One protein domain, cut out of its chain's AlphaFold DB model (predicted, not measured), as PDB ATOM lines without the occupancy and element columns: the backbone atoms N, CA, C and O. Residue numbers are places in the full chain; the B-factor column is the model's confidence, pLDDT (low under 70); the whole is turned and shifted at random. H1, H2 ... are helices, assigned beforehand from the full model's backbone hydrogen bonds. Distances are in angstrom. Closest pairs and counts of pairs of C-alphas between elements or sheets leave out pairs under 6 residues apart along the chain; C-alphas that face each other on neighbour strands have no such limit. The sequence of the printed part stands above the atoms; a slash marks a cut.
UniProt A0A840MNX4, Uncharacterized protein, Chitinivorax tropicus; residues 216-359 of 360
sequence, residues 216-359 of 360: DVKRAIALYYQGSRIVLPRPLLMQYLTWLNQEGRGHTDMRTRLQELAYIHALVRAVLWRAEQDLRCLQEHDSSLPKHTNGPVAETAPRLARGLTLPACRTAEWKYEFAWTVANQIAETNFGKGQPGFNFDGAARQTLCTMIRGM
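What this domain is: This is residues 216 to 359 of the 360 residues of an uncharacterized protein of Chitinivorax tropicus (UniProt A0A840MNX4). One long helix, H3, makes the long axis like a spine, and the other five helices gather along one side of it. H2 folds back along the first half of H3 as a helical hairpin, H5 and H6 cross each other beside the middle and first half, and H4 and H1 cross the second half, with H1 toward the far end. The printed part has 144 residues with six named helices, in the order H1 to H6, and no named strand; the class is all helix, and the helices are mostly crossed. The whole is elongated, with spans of 53 by 33 by 23 A, and only just compact, close to loose, with a radius of gyration of the C-alphas of 17.2 A.

How they stand to each other: H1, residues 216 to 226, touches the long helix H3, residues 254 to 284, where only residues 278 to 282 of H3 take part. Their closest C-alphas, those of Ala 220 and Leu 282, are 5.4 A apart, and the two helices run opposite ways at a steep tilt of 63 degrees. H2, residues 234 to 247, is apart from H1 and touches H3 with residues 236 to 240 alone, against residues 260 to 267 of H3. H2 and H3 form a helical hairpin at a shallow tilt of 5 degrees, opposite ways, with the C-alphas of Tyr 240 and Tyr 263 closest at 5.8 A. H3 is the hub, touching four other helices. H4, residues 303 to 309, touches residues 272 to 279 of H3 and is about perpendicular to it at 83 degrees; the closest C-alphas are those of Ala 275 and Thr 309, at 5.0 A. H5, residues 316 to 332, touches H4 with residues 318 to 322 alone, about perpendicular at 87 degrees, with the C-alphas of Leu 304 and Trp 318 closest at 6.2 A. H5 is close to H3 but not clearly touching it; their closest C-alphas, those of Val 268 and Val 326, are 8.0 A apart. H6, residues 346 to 357, touches H5 with 20 pairs of C-alphas within 8 A, the closest being Ala 323 and Cys 353 at 4.9 A, at a steep tilt of 50 degrees, opposite ways. H6 also touches H3, with residues 355 to 356 alone, at a steep tilt of 60 degrees, the same way; the C-alphas of Ile 264 and Ile 356 are closest at 7.1 A. H6 is apart from H1, H2 and H4. In H1, H2, H3, H4, H5 and H6 every O i to N i+4 pair is within hydrogen-bond range.

Where its parts are: H1, residues 216 to 226, begins at C-alpha 216 (29.180, -17.366, 43.784) and is 15.0 A long from first to last C-alpha. H2, residues 234 to 247, measures 20.1 A. H3, residues 254 to 284, measures 44.4 A, from C-alpha 254 (31.787, 2.992, 2.712) to C-alpha 284 (37.247, -20.959, 39.757). H4, residues 303 to 309, measures 10.0 A, and H5, residues 316 to 332, measures 24.3 A. H6, residues 346 to 357, measures 16.3 A and ends at C-alpha 357 (28.081, -13.366, 11.641).

The domain as a whole: The two C-alphas farthest apart, those of Asp 253 and His 292, are 53.9 A from each other. The printed part has no cut. The links H3 to H4, residues 285 to 302, and H5 to H6, residues 333 to 345, are long. The mean pLDDT of the printed part is 90.2, and the model's confidence is under 70 at residues 248 to 252, 292 to 293 and 338.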
ATOM      1  N   ASP A 216      28.279 -17.058  44.899       91.56
ATOM      2  CA  ASP A 216      29.180 -17.366  43.784       91.56
ATOM      3  C   ASP A 216      29.079 -18.833  43.360       91.56
ATOM      4  O   ASP A 216      28.905 -19.118  42.178       91.56
ATOM      5  N   VAL A 217      29.033 -19.765  44.320       92.50
ATOM      6  CA  VAL A 217      28.778 -21.190  44.041       92.50
ATOM      7  C   VAL A 217      27.399 -21.378  43.412       92.50
ATOM      8  O   VAL A 217      27.254 -22.105  42.434       92.50
ATOM      9  N   LYS A 218      26.372 -20.689  43.922       93.31
ATOM     10  CA  LYS A 218      25.025 -20.731  43.338       93.31
ATOM     11  C   LYS A 218      25.018 -20.202  41.905       93.31
ATOM     12  O   LYS A 218      24.380 -20.802  41.039       93.31
ATOM     13  N   ARG A 219      25.725 -19.100  41.644       93.88
ATOM     14  CA  ARG A 219      25.893 -18.539  40.300       93.88
ATOM     15  C   ARG A 219      26.617 -19.524  39.387       93.88
ATOM     16  O   ARG A 219      26.143 -19.741  38.277       93.88
ATOM     17  N   ALA A 220      27.706 -20.137  39.844       94.69
ATOM     18  CA  ALA A 220      28.456 -21.132  39.082       94.69
ATOM     19  C   ALA A 220      27.586 -22.355  38.746       94.69
ATOM     20  O   ALA A 220      27.537 -22.769  37.594       94.69
ATOM     21  N   ILE A 221      26.805 -22.869  39.702       94.00
ATOM     22  CA  ILE A 221      25.851 -23.968  39.463       94.00
ATOM     23  C   ILE A 221      24.776 -23.559  38.446       94.00
ATOM     24  O   ILE A 221      24.425 -24.342  37.564       94.00
ATOM     25  N   ALA A 222      24.254 -22.333  38.528       94.88
ATOM     26  CA  ALA A 222      23.288 -21.841  37.549       94.88
ATOM     27  C   ALA A 222      23.905 -21.751  36.142       94.88
ATOM     28  O   ALA A 222      23.297 -22.223  35.183       94.88
ATOM     29  N   LEU A 223      25.119 -21.201  36.027       95.56
ATOM     30  CA  LEU A 223      25.874 -21.134  34.771       95.56
ATOM     31  C   LEU A 223      26.176 -22.528  34.213       95.56
ATOM     32  O   LEU A 223      26.068 -22.729  33.009       95.56
ATOM     33  N   TYR A 224      26.482 -23.501  35.069       95.44
ATOM     34  CA  TYR A 224      26.754 -24.873  34.657       95.44
ATOM     35  C   TYR A 224      25.552 -25.500  33.937       95.44
ATOM     36  O   TYR A 224      25.721 -26.092  32.876       95.44
ATOM     37  N   TYR A 225      24.332 -25.335  34.458       95.00
ATOM     38  CA  TYR A 225      23.135 -25.916  33.834       95.00
ATOM     39  C   TYR A 225      22.537 -25.065  32.706       95.00
ATOM     40  O   TYR A 225      21.850 -25.606  31.841       95.00
ATOM     41  N   GLN A 226      22.743 -23.746  32.722       95.00
ATOM     42  CA  GLN A 226      22.057 -22.820  31.807       95.00
ATOM     43  C   GLN A 226      22.965 -22.228  30.725       95.00
ATOM     44  O   GLN A 226      22.454 -21.789  29.697       95.00
ATOM     45  N   GLY A 227      24.281 -22.194  30.939       94.44
ATOM     46  CA  GLY A 227      25.222 -21.420  30.133       94.44
ATOM     47  C   GLY A 227      25.071 -19.904  30.308       94.44
ATOM     48  O   GLY A 227      24.272 -19.401  31.105       94.44
ATOM     49  N   SER A 228      25.862 -19.155  29.542       96.12
ATOM     50  CA  SER A 228      25.842 -17.692  29.519       96.12
ATOM     51  C   SER A 228      24.624 -17.174  28.765       96.12
ATOM     52  O   SER A 228      24.180 -17.748  27.771       96.12
ATOM     53  N   ARG A 229      24.106 -16.031  29.212       95.31
ATOM     54  CA  ARG A 229      22.984 -15.347  28.562       95.31
ATOM     55  C   ARG A 229      23.490 -14.211  27.682       95.31
ATOM     56  O   ARG A 229      24.409 -13.490  28.065       95.31
ATOM     57  N   ILE A 230      22.840 -14.012  26.540       96.12
ATOM     58  CA  ILE A 230      23.051 -12.826  25.709       96.12
ATOM     59  C   ILE A 230      22.376 -11.648  26.415       96.12
ATOM     60  O   ILE A 230      21.156 -11.636  26.583       96.12
ATOM     61  N   VAL A 231      23.184 -10.685  26.856       95.12
ATOM     62  CA  VAL A 231      22.721  -9.440  27.474       95.12
ATOM     63  C   VAL A 231      23.419  -8.283  26.776       95.12
ATOM     64  O   VAL A 231      24.628  -8.104  26.919       95.12
ATOM     65  N   LEU A 232      22.654  -7.499  26.020       95.38
ATOM     66  CA  LEU A 232      23.180  -6.347  25.297       95.38
ATOM     67  C   LEU A 232      23.338  -5.142  26.237       95.38
ATOM     68  O   LEU A 232      22.373  -4.758  26.907       95.38
ATOM     69  N   PRO A 233      24.526  -4.512  26.311       95.69
ATOM     70  CA  PRO A 233      24.723  -3.348  27.164       95.69
ATOM     71  C   PRO A 233      23.879  -2.161  26.692       95.69
ATOM     72  O   PRO A 233      24.121  -1.586  25.629       95.69
ATOM     73  N   ARG A 234      22.925  -1.744  27.529       93.38
ATOM     74  CA  ARG A 234      22.047  -0.595  27.257       93.38
ATOM     75  C   ARG A 234      22.802   0.682  26.840       93.38
ATOM     76  O   ARG A 234      22.329   1.332  25.912       93.38
ATOM     77  N   PRO A 235      23.955   1.052  27.441       94.69
ATOM     78  CA  PRO A 235      24.702   2.234  27.005       94.69
ATOM     79  C   PRO A 235      25.193   2.148  25.554       94.69
ATOM     80  O   PRO A 235      25.066   3.118  24.814       94.69
ATOM     81  N   LEU A 236      25.695   0.985  25.125       96.12
ATOM     82  CA  LEU A 236      26.167   0.780  23.750       96.12
ATOM     83  C   LEU A 236      25.004   0.780  22.752       96.12
ATOM     84  O   LEU A 236      25.108   1.361  21.676       96.12
ATOM     85  N   LEU A 237      23.869   0.189  23.139       95.12
ATOM     86  CA  LEU A 237      22.641   0.233  22.349       95.12
ATOM     87  C   LEU A 237      22.147   1.675  22.149       95.12
ATOM     88  O   LEU A 237      21.805   2.057  21.035       95.12
ATOM     89  N   MET A 238      22.164   2.501  23.200       92.81
ATOM     90  CA  MET A 238      21.790   3.917  23.100       92.81
ATOM     91  C   MET A 238      22.738   4.719  22.206       92.81
ATOM     92  O   MET A 238      22.277   5.579  21.456       92.81
ATOM     93  N   GLN A 239      24.045   4.445  22.266       93.38
ATOM     94  CA  GLN A 239      25.030   5.093  21.394       93.38
ATOM     95  C   GLN A 239      24.769   4.754  19.926       93.38
ATOM     96  O   GLN A 239      24.711   5.658  19.095       93.38
ATOM     97  N   TYR A 240      24.533   3.473  19.628       93.75
ATOM     98  CA  TYR A 240      24.211   3.025  18.277       93.75
ATOM     99  C   TYR A 240      22.911   3.654  17.760       93.75
ATOM    100  O   TYR A 240      22.872   4.178  16.649       93.75
ATOM    101  N   LEU A 241      21.861   3.686  18.585       91.62
ATOM    102  CA  LEU A 241      20.590   4.313  18.223       91.62
ATOM    103  C   LEU A 241      20.726   5.822  17.977       91.62
ATOM    104  O   LEU A 241      20.153   6.350  17.028       91.62
ATOM    105  N   THR A 242      21.461   6.523  18.843       91.31
ATOM    106  CA  THR A 242      21.691   7.968  18.701       91.31
ATOM    107  C   THR A 242      22.374   8.273  17.377       91.31
ATOM    108  O   THR A 242      21.924   9.154  16.650       91.31
ATOM    109  N   TRP A 243      23.407   7.497  17.045       91.50
ATOM    110  CA  TRP A 243      24.110   7.609  15.776       91.50
ATOM    111  C   TRP A 243      23.184   7.339  14.576       91.50
ATOM    112  O   TRP A 243      23.122   8.158  13.663       91.50
ATOM    113  N   LEU A 244      22.378   6.269  14.612       88.62
ATOM    114  CA  LEU A 244      21.411   5.958  13.547       88.62
ATOM    115  C   LEU A 244      20.404   7.090  13.299       88.62
ATOM    116  O   LEU A 244      20.016   7.337  12.159       88.62
ATOM    117  N   ASN A 245      19.959   7.765  14.360       86.50
ATOM    118  CA  ASN A 245      19.016   8.878  14.247       86.50
ATOM    119  C   ASN A 245      19.667  10.157  13.697       86.50
ATOM    120  O   ASN A 245      18.957  10.984  13.133       86.50
ATOM    121  N   GLN A 246      20.981  10.332  13.872       86.56
ATOM    122  CA  GLN A 246      21.732  11.479  13.351       86.56
ATOM    123  C   GLN A 246      22.069  11.313  11.870       86.56
ATOM    124  O   GLN A 246      21.877  12.242  11.095       86.56
ATOM    125  N   GLU A 247      22.542  10.129  11.478       81.31
ATOM    126  CA  GLU A 247      22.954   9.863  10.097       81.31
ATOM    127  C   GLU A 247      21.759   9.557   9.179       81.31
ATOM    128  O   GLU A 247      21.776   9.914   8.006       81.31
ATOM    129  N   GLY A 248      20.685   8.948   9.692       69.50
ATOM    130  CA  GLY A 248      19.533   8.501   8.901       69.50
ATOM    131  C   GLY A 248      19.644   7.038   8.442       69.50
ATOM    132  O   GLY A 248      20.723   6.449   8.392       69.50
ATOM    133  N   ARG A 249      18.500   6.410   8.136       67.56
ATOM    134  CA  ARG A 249      18.415   4.978   7.794       67.56
ATOM    135  C   ARG A 249      18.562   4.775   6.284       67.56
ATOM    136  O   ARG A 249      17.674   5.177   5.542       67.56
ATOM    137  N   GLY A 250      19.626   4.095   5.849       62.03
ATOM    138  CA  GLY A 250      19.758   3.602   4.467       62.03
ATOM    139  C   GLY A 250      20.850   4.263   3.622       62.03
ATOM    140  O   GLY A 250      20.560   4.751   2.535       62.03
ATOM    141  N   HIS A 251      22.107   4.223   4.080       60.44
ATOM    142  CA  HIS A 251      23.232   4.835   3.362       60.44
ATOM    143  C   HIS A 251      24.152   3.831   2.658       60.44
ATOM    144  O   HIS A 251      24.358   2.690   3.084       60.44
ATOM    145  N   THR A 252      24.681   4.275   1.520       63.47
ATOM    146  CA  THR A 252      25.435   3.492   0.530       63.47
ATOM    147  C   THR A 252      26.945   3.724   0.573       63.47
ATOM    148  O   THR A 252      27.675   2.948  -0.051       63.47
ATOM    149  N   ASP A 253      27.432   4.736   1.302       79.19
ATOM    150  CA  ASP A 253      28.859   5.062   1.347       79.19
ATOM    151  C   ASP A 253      29.657   4.121   2.275       79.19
ATOM    152  O   ASP A 253      29.146   3.507   3.214       79.19
ATOM    153  N   MET A 254      30.943   3.938   1.974       81.62
ATOM    154  CA  MET A 254      31.787   2.992   2.712       81.62
ATOM    155  C   MET A 254      32.075   3.469   4.144       81.62
ATOM    156  O   MET A 254      32.237   2.652   5.050       81.62
ATOM    157  N   ARG A 255      32.128   4.789   4.360       85.19
ATOM    158  CA  ARG A 255      32.483   5.395   5.646       85.19
ATOM    159  C   ARG A 255      31.403   5.150   6.700       85.19
ATOM    160  O   ARG A 255      31.732   4.694   7.793       85.19
ATOM    161  N   THR A 256      30.136   5.399   6.373       84.38
ATOM    162  CA  THR A 256      29.001   5.159   7.278       84.38
ATOM    163  C   THR A 256      28.856   3.675   7.609       84.38
ATOM    164  O   THR A 256      28.676   3.328   8.774       84.38
ATOM    165  N   ARG A 257      29.065   2.781   6.630       84.06
ATOM    166  CA  ARG A 257      29.078   1.323   6.854       84.06
ATOM    167  C   ARG A 257      30.171   0.875   7.821       84.06
ATOM    168  O   ARG A 257      29.917   0.046   8.691       84.06
ATOM    169  N   LEU A 258      31.386   1.414   7.700       88.00
ATOM    170  CA  LEU A 258      32.473   1.109   8.640       88.00
ATOM    171  C   LEU A 258      32.153   1.596  10.060       88.00
ATOM    172  O   LEU A 258      32.481   0.917  11.033       88.00
ATOM    173  N   GLN A 259      31.489   2.745  10.183       90.00
ATOM    174  CA  GLN A 259      31.085   3.295  11.471       90.00
ATOM    175  C   GLN A 259      29.945   2.492  12.116       90.00
ATOM    176  O   GLN A 259      30.015   2.188  13.308       90.00
ATOM    177  N   GLU A 260      28.953   2.051  11.337       90.69
ATOM    178  CA  GLU A 260      27.912   1.120  11.789       90.69
ATOM    179  C   GLU A 260      28.515  -0.182  12.329       90.69
ATOM    180  O   GLU A 260      28.209  -0.615  13.445       90.69
ATOM    181  N   LEU A 261      29.442  -0.771  11.565       91.31
ATOM    182  CA  LEU A 261      30.153  -1.983  11.965       91.31
ATOM    183  C   LEU A 261      30.897  -1.798  13.290       91.31
ATOM    184  O   LEU A 261      30.931  -2.732  14.088       91.31
ATOM    185  N   ALA A 262      31.452  -0.614  13.569       94.12
ATOM    186  CA  ALA A 262      32.136  -0.343  14.832       94.12
ATOM    187  C   ALA A 262      31.188  -0.420  16.046       94.12
ATOM    188  O   ALA A 262      31.544  -1.036  17.056       94.12
ATOM    189  N   TYR A 263      29.970   0.131  15.949       95.00
ATOM    190  CA  TYR A 263      28.967   0.038  17.019       95.00
ATOM    191  C   TYR A 263      28.493  -1.400  17.246       95.00
ATOM    192  O   TYR A 263      28.434  -1.870  18.386       95.00
ATOM    193  N   ILE A 264      28.206  -2.122  16.162       94.38
ATOM    194  CA  ILE A 264      27.788  -3.529  16.219       94.38
ATOM    195  C   ILE A 264      28.901  -4.384  16.834       94.38
ATOM    196  O   ILE A 264      28.656  -5.200  17.722       94.38
ATOM    197  N   HIS A 265      30.146  -4.156  16.425       95.69
ATOM    198  CA  HIS A 265      31.298  -4.880  16.942       95.69
ATOM    199  C   HIS A 265      31.521  -4.620  18.436       95.69
ATOM    200  O   HIS A 265      31.821  -5.557  19.177       95.69
ATOM    201  N   ALA A 266      31.319  -3.385  18.908       97.06
ATOM    202  CA  ALA A 266      31.382  -3.066  20.333       97.06
ATOM    203  C   ALA A 266      30.327  -3.842  21.145       97.06
ATOM    204  O   ALA A 266      30.650  -4.395  22.200       97.06
ATOM    205  N   LEU A 267      29.092  -3.944  20.637       96.81
ATOM    206  CA  LEU A 267      28.022  -4.733  21.259       96.81
ATOM    207  C   LEU A 267      28.382  -6.220  21.332       96.81
ATOM    208  O   LEU A 267      28.320  -6.818  22.407       96.81
ATOM    209  N   VAL A 268      28.795  -6.807  20.206       97.06
ATOM    210  CA  VAL A 268      29.155  -8.231  20.120       97.06
ATOM    211  C   VAL A 268      30.331  -8.551  21.042       97.06
ATOM    212  O   VAL A 268      30.259  -9.505  21.818       97.06
ATOM    213  N   ARG A 269      31.385  -7.724  21.035       96.88
ATOM    214  CA  ARG A 269      32.540  -7.890  21.930       96.88
ATOM    215  C   ARG A 269      32.142  -7.859  23.397       96.88
ATOM    216  O   ARG A 269      32.631  -8.683  24.161       96.88
ATOM    217  N   ALA A 270      31.251  -6.955  23.796       97.38
ATOM    218  CA  ALA A 270      30.810  -6.874  25.184       97.38
ATOM    219  C   ALA A 270      30.062  -8.142  25.635       97.38
ATOM    220  O   ALA A 270      30.271  -8.614  26.756       97.38
ATOM    221  N   VAL A 271      29.236  -8.726  24.759       97.31
ATOM    222  CA  VAL A 271      28.543  -9.999  25.028       97.31
ATOM    223  C   VAL A 271      29.542 -11.150  25.166       97.31
ATOM    224  O   VAL A 271      29.479 -11.903  26.139       97.31
ATOM    225  N   LEU A 272      30.483 -11.278  24.226       96.38
ATOM    226  CA  LEU A 272      31.497 -12.336  24.254       96.38
ATOM    227  C   LEU A 272      32.420 -12.210  25.473       96.38
ATOM    228  O   LEU A 272      32.655 -13.196  26.167       96.38
ATOM    229  N   TRP A 273      32.856 -10.993  25.796       96.25
ATOM    230  CA  TRP A 273      33.673 -10.720  26.977       96.25
ATOM    231  C   TRP A 273      32.959 -11.110  28.275       96.25
ATOM    232  O   TRP A 273      33.577 -11.652  29.194       96.25
ATOM    233  N   ARG A 274      31.640 -10.879  28.368       96.44
ATOM    234  CA  ARG A 274      30.852 -11.318  29.527       96.44
ATOM    235  C   ARG A 274      30.816 -12.841  29.639       96.44
ATOM    236  O   ARG A 274      30.944 -13.357  30.746       96.44
ATOM    237  N   ALA A 275      30.680 -13.542  28.517       96.00
ATOM    238  CA  ALA A 275      30.707 -15.000  28.491       96.00
ATOM    239  C   ALA A 275      32.070 -15.567  28.924       96.00
ATOM    240  O   ALA A 275      32.121 -16.565  29.639       96.00
ATOM    241  N   GLU A 276      33.171 -14.893  28.583       95.62
ATOM    242  CA  GLU A 276      34.504 -15.234  29.097       95.62
ATOM    243  C   GLU A 276      34.592 -15.068  30.622       95.62
ATOM    244  O   GLU A 276      35.195 -15.901  31.298       95.62
ATOM    245  N   GLN A 277      33.952 -14.038  31.196       95.81
ATOM    246  CA  GLN A 277      33.874 -13.890  32.659       95.81
ATOM    247  C   GLN A 277      33.107 -15.040  33.309       95.81
ATOM    248  O   GLN A 277      33.492 -15.522  34.372       95.81
ATOM    249  N   ASP A 278      32.013 -15.467  32.685       95.81
ATOM    250  CA  ASP A 278      31.213 -16.582  33.182       95.81
ATOM    251  C   ASP A 278      31.989 -17.907  33.095       95.81
ATOM    252  O   ASP A 278      31.932 -18.700  34.034       95.81
ATOM    253  N   LEU A 279      32.780 -18.121  32.036       94.75
ATOM    254  CA  LEU A 279      33.675 -19.276  31.938       94.75
ATOM    255  C   LEU A 279      34.741 -19.268  33.043       94.75
ATOM    256  O   LEU A 279      34.979 -20.303  33.663       94.75
ATOM    257  N   ARG A 280      35.341 -18.108  33.343       94.62
ATOM    258  CA  ARG A 280      36.281 -17.976  34.470       94.62
ATOM    259  C   ARG A 280      35.624 -18.313  35.806       94.62
ATOM    260  O   ARG A 280      36.184 -19.078  36.580       94.62
ATOM    261  N   CYS A 281      34.405 -17.823  36.036       94.44
ATOM    262  CA  CYS A 281      33.633 -18.146  37.237       94.44
ATOM    263  C   CYS A 281      33.410 -19.662  37.389       94.44
ATOM    264  O   CYS A 281      33.555 -20.190  38.490       94.44
ATOM    265  N   LEU A 282      33.109 -20.368  36.293       94.62
ATOM    266  CA  LEU A 282      32.979 -21.830  36.293       94.62
ATOM    267  C   LEU A 282      34.303 -22.528  36.633       94.62
ATOM    268  O   LEU A 282      34.310 -23.439  37.454       94.62
ATOM    269  N   GLN A 283      35.417 -22.074  36.056       93.00
ATOM    270  CA  GLN A 283      36.751 -22.630  36.316       93.00
ATOM    271  C   GLN A 283      37.190 -22.438  37.775       93.00
ATOM    272  O   GLN A 283      37.706 -23.364  38.393       93.00
ATOM    273  N   GLU A 284      36.943 -21.260  38.351       94.69
ATOM    274  CA  GLU A 284      37.247 -20.959  39.757       94.69
ATOM    275  C   GLU A 284      36.473 -21.859  40.736       94.69
ATOM    276  O   GLU A 284      36.951 -22.143  41.835       94.69
ATOM    277  N   HIS A 285      35.291 -22.337  40.334       93.81
ATOM    278  CA  HIS A 285      34.382 -23.109  41.181       93.81
ATOM    279  C   HIS A 285      34.262 -24.585  40.776       93.81
ATOM    280  O   HIS A 285      33.370 -25.267  41.278       93.81
ATOM    281  N   ASP A 286      35.169 -25.102  39.940       90.75
ATOM    282  CA  ASP A 286      35.129 -26.467  39.388       90.75
ATOM    283  C   ASP A 286      34.920 -27.554  40.459       90.75
ATOM    284  O   ASP A 286      34.078 -28.441  40.325       90.75
ATOM    285  N   SER A 287      35.587 -27.415  41.610       91.19
ATOM    286  CA  SER A 287      35.453 -28.339  42.748       91.19
ATOM    287  C   SER A 287      34.031 -28.463  43.319       91.19
ATOM    288  O   SER A 287      33.716 -29.470  43.958       91.19
ATOM    289  N   SER A 288      33.194 -27.443  43.110       89.56
ATOM    290  CA  SER A 288      31.804 -27.362  43.574       89.56
ATOM    291  C   SER A 288      30.788 -27.694  42.479       89.56
ATOM    292  O   SER A 288      29.590 -27.754  42.764       89.56
ATOM    293  N   LEU A 289      31.237 -27.895  41.235       90.25
ATOM    294  CA  LEU A 289      30.376 -28.245  40.112       90.25
ATOM    295  C   LEU A 289      30.125 -29.761  40.047       90.25
ATOM    296  O   LEU A 289      30.905 -30.563  40.575       90.25
ATOM    297  N   PRO A 290      29.024 -30.197  39.412       88.81
ATOM    298  CA  PRO A 290      28.752 -31.617  39.251       88.81
ATOM    299  C   PRO A 290      29.814 -32.306  38.377       88.81
ATOM    300  O   PRO A 290      30.029 -31.946  37.226       88.81
ATOM    301  N   LYS A 291      30.466 -33.343  38.923       78.19
ATOM    302  CA  LYS A 291      31.618 -34.027  38.297       78.19
ATOM    303  C   LYS A 291      31.274 -35.057  37.219       78.19
ATOM    304  O   LYS A 291      32.158 -35.744  36.724       78.19
ATOM    305  N   HIS A 292      29.997 -35.233  36.899       67.81
ATOM    306  CA  HIS A 292      29.549 -36.277  35.974       67.81
ATOM    307  C   HIS A 292      29.546 -35.835  34.503       67.81
ATOM    308  O   HIS A 292      29.114 -36.601  33.648       67.81
ATOM    309  N   THR A 293      30.024 -34.628  34.189       63.72
ATOM    310  CA  THR A 293      30.114 -34.120  32.813       63.72
ATOM    311  C   THR A 293      31.552 -33.872  32.389       63.72
ATOM    312  O   THR A 293      32.364 -33.391  33.173       63.72
ATOM    313  N   ASN A 294      31.837 -34.098  31.106       71.12
ATOM    314  CA  ASN A 294      33.156 -33.908  30.490       71.12
ATOM    315  C   ASN A 294      33.529 -32.429  30.244       71.12
ATOM    316  O   ASN A 294      34.325 -32.125  29.357       71.12
ATOM    317  N   GLY A 295      32.938 -31.483  30.976       78.94
ATOM    318  CA  GLY A 295      33.193 -30.066  30.753       78.94
ATOM    319  C   GLY A 295      32.547 -29.129  31.773       78.94
ATOM    320  O   GLY A 295      31.699 -29.552  32.560       78.94
ATOM    321  N   PRO A 296      32.927 -27.839  31.729       85.88
ATOM    322  CA  PRO A 296      32.518 -26.819  32.702       85.88
ATOM    323  C   PRO A 296      31.060 -26.348  32.539       85.88
ATOM    324  O   PRO A 296      30.578 -25.558  33.343       85.88
ATOM    325  N   VAL A 297      30.349 -26.816  31.508       91.50
ATOM    326  CA  VAL A 297      28.919 -26.562  31.272       91.50
ATOM    327  C   VAL A 297      28.250 -27.893  30.939       91.50
ATOM    328  O   VAL A 297      28.798 -28.679  30.163       91.50
ATOM    329  N   ALA A 298      27.067 -28.132  31.501       91.19
ATOM    330  CA  ALA A 298      26.281 -29.336  31.279       91.19
ATOM    331  C   ALA A 298      25.933 -29.528  29.798       91.19
ATOM    332  O   ALA A 298      25.616 -28.578  29.077       91.19
ATOM    333  N   GLU A 299      25.908 -30.780  29.345       89.56
ATOM    334  CA  GLU A 299      25.511 -31.107  27.969       89.56
ATOM    335  C   GLU A 299      24.041 -30.782  27.685       89.56
ATOM    336  O   GLU A 299      23.692 -30.477  26.547       89.56
ATOM    337  N   THR A 300      23.208 -30.778  28.730       90.75
ATOM    338  CA  THR A 300      21.788 -30.410  28.682       90.75
ATOM    339  C   THR A 300      21.550 -28.902  28.582       90.75
ATOM    340  O   THR A 300      20.404 -28.484  28.422       90.75
ATOM    341  N   ALA A 301      22.588 -28.067  28.718       91.31
ATOM    342  CA  ALA A 301      22.442 -26.622  28.585       91.31
ATOM    343  C   ALA A 301      22.046 -26.247  27.139       91.31
ATOM    344  O   ALA A 301      22.527 -26.878  26.191       91.31
ATOM    345  N   PRO A 302      21.215 -25.204  26.932       94.38
ATOM    346  CA  PRO A 302      20.821 -24.769  25.594       94.38
ATOM    347  C   PRO A 302      22.032 -24.522  24.689       94.38
ATOM    348  O   PRO A 302      22.976 -23.839  25.087       94.38
ATOM    349  N   ARG A 303      21.993 -25.033  23.451       93.81
ATOM    350  CA  ARG A 303      23.121 -24.988  22.499       93.81
ATOM    351  C   ARG A 303      23.713 -23.587  22.337       93.81
ATOM    352  O   ARG A 303      24.931 -23.428  22.402       93.81
ATOM    353  N   LEU A 304      22.858 -22.578  22.160       96.12
ATOM    354  CA  LEU A 304      23.279 -21.186  22.009       96.12
ATOM    355  C   LEU A 304      24.053 -20.682  23.237       96.12
ATOM    356  O   LEU A 304      25.149 -20.142  23.091       96.12
ATOM    357  N   ALA A 305      23.517 -20.909  24.437       96.06
ATOM    358  CA  ALA A 305      24.135 -20.500  25.697       96.06
ATOM    359  C   ALA A 305      25.439 -21.266  25.973       96.06
ATOM    360  O   ALA A 305      26.437 -20.679  26.388       96.06
ATOM    361  N   ARG A 306      25.462 -22.568  25.659       94.50
ATOM    362  CA  ARG A 306      26.650 -23.418  25.777       94.50
ATOM    363  C   ARG A 306      27.774 -22.957  24.849       94.50
ATOM    364  O   ARG A 306      28.900 -22.829  25.311       94.50
ATOM    365  N   GLY A 307      27.489 -22.655  23.580       94.81
ATOM    366  CA  GLY A 307      28.493 -22.119  22.646       94.81
ATOM    367  C   GLY A 307      28.903 -20.672  22.932       94.81
ATOM    368  O   GLY A 307      30.014 -20.258  22.596       94.81
ATOM    369  N   LEU A 308      28.052 -19.905  23.620       96.69
ATOM    370  CA  LEU A 308      28.428 -18.586  24.113       96.69
ATOM    371  C   LEU A 308      29.517 -18.703  25.187       96.69
ATOM    372  O   LEU A 308      30.563 -18.069  25.049       96.69
ATOM    373  N   THR A 309      29.309 -19.565  26.187       95.50
ATOM    374  CA  THR A 309      30.276 -19.819  27.271       95.50
ATOM    375  C   THR A 309      31.508 -20.597  26.807       95.50
ATOM    376  O   THR A 309      32.609 -20.306  27.261       95.50
ATOM    377  N   LEU A 310      31.348 -21.578  25.911       93.69
ATOM    378  CA  LEU A 310      32.417 -22.465  25.443       93.69
ATOM    379  C   LEU A 310      32.747 -22.209  23.970       93.69
ATOM    380  O   LEU A 310      32.027 -22.694  23.092       93.69
ATOM    381  N   PRO A 311      33.872 -21.531  23.669       92.56
ATOM    382  CA  PRO A 311      34.283 -21.262  22.292       92.56
ATOM    383  C   PRO A 311      34.395 -22.515  21.415       92.56
ATOM    384  O   PRO A 311      34.054 -22.465  20.238       92.56
ATOM    385  N   ALA A 312      34.789 -23.655  21.993       91.56
ATOM    386  CA  ALA A 312      34.901 -24.932  21.283       91.56
ATOM    387  C   ALA A 312      33.559 -25.467  20.743       91.56
ATOM    388  O   ALA A 312      33.548 -26.301  19.844       91.56
ATOM    389  N   CYS A 313      32.422 -24.989  21.259       91.75
ATOM    390  CA  CYS A 313      31.090 -25.394  20.809       91.75
ATOM    391  C   CYS A 313      30.505 -24.468  19.721       91.75
ATOM    392  O   CYS A 313      29.343 -24.628  19.345       91.75
ATOM    393  N   ARG A 314      31.269 -23.487  19.218       94.06
ATOM    394  CA  ARG A 314      30.803 -22.506  18.222       94.06
ATOM    395  C   ARG A 314      30.894 -23.061  16.799       94.06
ATOM    396  O   ARG A 314      31.852 -22.802  16.076       94.06
ATOM    397  N   THR A 315      29.878 -23.816  16.390       95.38
ATOM    398  CA  THR A 315      29.732 -24.306  15.007       95.38
ATOM    399  C   THR A 315      29.240 -23.208  14.052       95.38
ATOM    400  O   THR A 315      28.887 -22.103  14.476       95.38
ATOM    401  N   ALA A 316      29.179 -23.496  12.747       94.50
ATOM    402  CA  ALA A 316      28.611 -22.570  11.762       94.50
ATOM    403  C   ALA A 316      27.132 -22.247  12.054       94.50
ATOM    404  O   ALA A 316      26.711 -21.094  11.926       94.50
ATOM    405  N   GLU A 317      26.369 -23.243  12.510       95.25
ATOM    406  CA  GLU A 317      24.975 -23.100  12.939       95.25
ATOM    407  C   GLU A 317      24.878 -22.214  14.179       95.25
ATOM    408  O   GLU A 317      24.021 -21.334  14.234       95.25
ATOM    409  N   TRP A 318      25.789 -22.391  15.146       96.44
ATOM    410  CA  TRP A 318      25.846 -21.533  16.329       96.44
ATOM    411  C   TRP A 318      26.108 -20.074  15.950       96.44
ATOM    412  O   TRP A 318      25.427 -19.187  16.455       96.44
ATOM    413  N   LYS A 319      27.055 -19.811  15.036       96.81
ATOM    414  CA  LYS A 319      27.373 -18.441  14.591       96.81
ATOM    415  C   LYS A 319      26.151 -17.753  13.987       96.81
ATOM    416  O   LYS A 319      25.911 -16.582  14.268       96.81
ATOM    417  N   TYR A 320      25.375 -18.478  13.180       96.38
ATOM    418  CA  TYR A 320      24.128 -17.964  12.621       96.38
ATOM    419  C   TYR A 320      23.071 -17.720  13.708       96.38
ATOM    420  O   TYR A 320      22.520 -16.626  13.783       96.38
ATOM    421  N   GLU A 321      22.828 -18.699  14.584       96.94
ATOM    422  CA  GLU A 321      21.833 -18.597  15.659       96.94
ATOM    423  C   GLU A 321      22.148 -17.448  16.630       96.94
ATOM    424  O   GLU A 321      21.261 -16.675  17.000       96.94
ATOM    425  N   PHE A 322      23.421 -17.284  16.998       97.81
ATOM    426  CA  PHE A 322      23.890 -16.178  17.826       97.81
ATOM    427  C   PHE A 322      23.692 -14.835  17.128       97.81
ATOM    428  O   PHE A 322      23.103 -13.928  17.716       97.81
ATOM    429  N   ALA A 323      24.135 -14.714  15.875       97.62
ATOM    430  CA  ALA A 323      24.011 -13.476  15.116       97.62
ATOM    431  C   ALA A 323      22.547 -13.056  14.932       97.62
ATOM    432  O   ALA A 323      22.211 -11.890  15.134       97.62
ATOM    433  N   TRP A 324      21.671 -14.016  14.629       96.88
ATOM    434  CA  TRP A 324      20.237 -13.792  14.499       96.88
ATOM    435  C   TRP A 324      19.600 -13.373  15.827       96.88
ATOM    436  O   TRP A 324      18.816 -12.426  15.874       96.88
ATOM    437  N   THR A 325      19.972 -14.032  16.929       96.75
ATOM    438  CA  THR A 325      19.454 -13.698  18.263       96.75
ATOM    439  C   THR A 325      19.878 -12.295  18.691       96.75
ATOM    440  O   THR A 325      19.044 -11.524  19.159       96.75
ATOM    441  N   VAL A 326      21.150 -11.930  18.494       96.75
ATOM    442  CA  VAL A 326      21.649 -10.580  18.791       96.75
ATOM    443  C   VAL A 326      20.955  -9.539  17.912       96.75
ATOM    444  O   VAL A 326      20.493  -8.528  18.437       96.75
ATOM    445  N   ALA A 327      20.820  -9.788  16.606       96.12
ATOM    446  CA  ALA A 327      20.141  -8.873  15.690       96.12
ATOM    447  C   ALA A 327      18.678  -8.622  16.098       96.12
ATOM    448  O   ALA A 327      18.238  -7.473  16.130       96.12
ATOM    449  N   ASN A 328      17.944  -9.677  16.472       94.88
ATOM    450  CA  ASN A 328      16.573  -9.542  16.966       94.88
ATOM    451  C   ASN A 328      16.510  -8.798  18.299       94.88
ATOM    452  O   ASN A 328      15.698  -7.890  18.435       94.88
ATOM    453  N   GLN A 329      17.395  -9.104  19.252       94.75
ATOM    454  CA  GLN A 329      17.429  -8.378  20.523       94.75
ATOM    455  C   GLN A 329      17.729  -6.886  20.326       94.75
ATOM    456  O   GLN A 329      17.106  -6.062  20.992       94.75
ATOM    457  N   ILE A 330      18.630  -6.518  19.405       94.25
ATOM    458  CA  ILE A 330      18.863  -5.111  19.038       94.25
ATOM    459  C   ILE A 330      17.569  -4.506  18.479       94.25
ATOM    460  O   ILE A 330      17.102  -3.491  18.989       94.25
ATOM    461  N   ALA A 331      16.958  -5.149  17.479       91.44
ATOM    462  CA  ALA A 331      15.745  -4.660  16.820       91.44
ATOM    463  C   ALA A 331      14.559  -4.465  17.784       91.44
ATOM    464  O   ALA A 331      13.787  -3.520  17.628       91.44
ATOM    465  N   GLU A 332      14.425  -5.358  18.766       89.50
ATOM    466  CA  GLU A 332      13.325  -5.411  19.736       89.50
ATOM    467  C   GLU A 332      13.616  -4.627  21.021       89.50
ATOM    468  O   GLU A 332      12.754  -4.527  21.898       89.50
ATOM    469  N   THR A 333      14.814  -4.046  21.152       90.44
ATOM    470  CA  THR A 333      15.166  -3.255  22.332       90.44
ATOM    471  C   THR A 333      14.230  -2.053  22.456       90.44
ATOM    472  O   THR A 333      14.197  -1.167  21.601       90.44
ATOM    473  N   ASN A 334      13.523  -1.990  23.585       83.44
ATOM    474  CA  ASN A 334      12.710  -0.851  23.988       83.44
ATOM    475  C   ASN A 334      13.392  -0.106  25.142       83.44
ATOM    476  O   ASN A 334      13.698  -0.694  26.182       83.44
ATOM    477  N   PHE A 335      13.610   1.198  24.977       85.94
ATOM    478  CA  PHE A 335      14.276   2.030  25.979       85.94
ATOM    479  C   PHE A 335      13.315   2.727  26.963       85.94
ATOM    480  O   PHE A 335      13.770   3.388  27.897       85.94
ATOM    481  N   GLY A 336      12.000   2.526  26.823       81.00
ATOM    482  CA  GLY A 336      10.959   3.085  27.688       81.00
ATOM    483  C   GLY A 336      10.041   4.078  26.968       81.00
ATOM    484  O   GLY A 336      10.249   4.420  25.805       81.00
ATOM    485  N   LYS A 337       8.989   4.542  27.662       71.62
ATOM    486  CA  LYS A 337       7.980   5.453  27.090       71.62
ATOM    487  C   LYS A 337       8.629   6.730  26.539       71.62
ATOM    488  O   LYS A 337       9.320   7.432  27.270       71.62
ATOM    489  N   GLY A 338       8.353   7.031  25.270       69.19
ATOM    490  CA  GLY A 338       8.796   8.255  24.595       69.19
ATOM    491  C   GLY A 338      10.211   8.211  24.010       69.19
ATOM    492  O   GLY A 338      10.615   9.189  23.392       69.19
ATOM    493  N   GLN A 339      10.960   7.110  24.164       73.56
ATOM    494  CA  GLN A 339      12.267   6.964  23.517       73.56
ATOM    495  C   GLN A 339      12.146   6.248  22.165       73.56
ATOM    496  O   GLN A 339      11.381   5.284  22.058       73.56
ATOM    497  N   PRO A 340      12.882   6.696  21.127       70.88
ATOM    498  CA  PRO A 340      12.875   6.027  19.834       70.88
ATOM    499  C   PRO A 340      13.419   4.596  19.966       70.88
ATOM    500  O   PRO A 340      14.326   4.332  20.752       70.88
ATOM    501  N   GLY A 341      12.841   3.665  19.209       82.19
ATOM    502  CA  GLY A 341      13.333   2.294  19.067       82.19
ATOM    503  C   GLY A 341      14.072   2.094  17.745       82.19
ATOM    504  O   GLY A 341      14.025   2.940  16.847       82.19
ATOM    505  N   PHE A 342      14.724   0.942  17.589       85.25
ATOM    506  CA  PHE A 342      15.409   0.608  16.337       85.25
ATOM    507  C   PHE A 342      14.437   0.344  15.186       85.25
ATOM    508  O   PHE A 342      14.745   0.718  14.064       85.25
ATOM    509  N   ASN A 343      13.241  -0.208  15.426       80.06
ATOM    510  CA  ASN A 343      12.205  -0.431  14.401       80.06
ATOM    511  C   ASN A 343      12.759  -1.067  13.104       80.06
ATOM    512  O   ASN A 343      12.480  -0.583  12.009       80.06
ATOM    513  N   PHE A 344      13.618  -2.083  13.223       86.38
ATOM    514  CA  PHE A 344      14.183  -2.778  12.064       86.38
ATOM    515  C   PHE A 344      13.169  -3.753  11.461       86.38
ATOM    516  O   PHE A 344      12.600  -4.588  12.176       86.38
ATOM    517  N   ASP A 345      12.987  -3.663  10.143       86.56
ATOM    518  CA  ASP A 345      12.225  -4.630   9.357       86.56
ATOM    519  C   ASP A 345      13.003  -5.949   9.165       86.56
ATOM    520  O   ASP A 345      14.126  -6.124   9.653       86.56
ATOM    521  N   GLY A 346      12.396  -6.916   8.471       86.94
ATOM    522  CA  GLY A 346      13.017  -8.223   8.236       86.94
ATOM    523  C   GLY A 346      14.332  -8.149   7.450       86.94
ATOM    524  O   GLY A 346      15.273  -8.878   7.764       86.94
ATOM    525  N   ALA A 347      14.434  -7.244   6.472       87.94
ATOM    526  CA  ALA A 347      15.628  -7.092   5.643       87.94
ATOM    527  C   ALA A 347      16.789  -6.462   6.431       87.94
ATOM    528  O   ALA A 347      17.933  -6.923   6.348       87.94
ATOM    529  N   ALA A 348      16.496  -5.462   7.264       86.69
ATOM    530  CA  ALA A 348      17.454  -4.840   8.169       86.69
ATOM    531  C   ALA A 348      17.965  -5.833   9.225       86.69
ATOM    532  O   ALA A 348      19.172  -5.920   9.453       86.69
ATOM    533  N   ARG A 349      17.082  -6.662   9.807       92.44
ATOM    534  CA  ARG A 349      17.479  -7.741  10.735       92.44
ATOM    535  C   ARG A 349      18.410  -8.756  10.070       92.44
ATOM    536  O   ARG A 349      19.418  -9.139  10.662       92.44
ATOM    537  N   GLN A 350      18.118  -9.157   8.831       92.19
ATOM    538  CA  GLN A 350      18.964 -10.082   8.069       92.19
ATOM    539  C   GLN A 350      20.337  -9.477   7.737       92.19
ATOM    540  O   GLN A 350      21.362 -10.163   7.811       92.19
ATOM    541  N   THR A 351      20.373  -8.184   7.418       90.81
ATOM    542  CA  THR A 351      21.615  -7.443   7.160       90.81
ATOM    543  C   THR A 351      22.477  -7.389   8.420       90.81
ATOM    544  O   THR A 351      23.642  -7.786   8.389       90.81
ATOM    545  N   LEU A 352      21.882  -7.017   9.556       91.69
ATOM    546  CA  LEU A 352      22.544  -6.985  10.858       91.69
ATOM    547  C   LEU A 352      23.053  -8.371  11.281       91.69
ATOM    548  O   LEU A 352      24.190  -8.509  11.728       91.69
ATOM    549  N   CYS A 353      22.254  -9.419  11.068       94.81
ATOM    550  CA  CYS A 353      22.674 -10.803  11.285       94.81
ATOM    551  C   CYS A 353      23.898 -11.164  10.429       94.81
ATOM    552  O   CYS A 353      24.824 -11.815  10.912       94.81
ATOM    553  N   THR A 354      23.932 -10.742   9.165       93.94
ATOM    554  CA  THR A 354      25.066 -11.006   8.265       93.94
ATOM    555  C   THR A 354      26.323 -10.277   8.736       93.94
ATOM    556  O   THR A 354      27.394 -10.883   8.792       93.94
ATOM    557  N   MET A 355      26.186  -9.016   9.160       92.81
ATOM    558  CA  MET A 355      27.278  -8.230   9.740       92.81
ATOM    559  C   MET A 355      27.841  -8.894  10.999       92.81
ATOM    560  O   MET A 355      29.044  -9.117  11.078       92.81
ATOM    561  N   ILE A 356      26.982  -9.266  11.955       95.75
ATOM    562  CA  ILE A 356      27.403  -9.916  13.206       95.75
ATOM    563  C   ILE A 356      28.074 -11.260  12.916       95.75
ATOM    564  O   ILE A 356      29.120 -11.558  13.485       95.75
ATOM    565  N   ARG A 357      27.511 -12.065  12.009       94.31
ATOM    566  CA  ARG A 357      28.081 -13.366  11.641       94.31
ATOM    567  C   ARG A 357      29.478 -13.234  11.036       94.31
ATOM    568  O   ARG A 357      30.315 -14.083  11.313       94.31
ATOM    569  N   GLY A 358      29.735 -12.189  10.247       89.69
ATOM    570  CA  GLY A 358      31.061 -11.911   9.685       89.69
ATOM    571  C   GLY A 358      32.134 -11.574  10.730       89.69
ATOM    572  O   GLY A 358      33.315 -11.596  10.402       89.69
ATOM    573  N   MET A 359      31.741 -11.281  11.975       88.19
ATOM    574  CA  MET A 359      32.645 -10.939  13.083       88.19
ATOM    575  C   MET A 359      33.004 -12.136  13.983       88.19
ATOM    576  O   MET A 359      33.848 -11.987  14.867       88.19
TER     577      MET A 359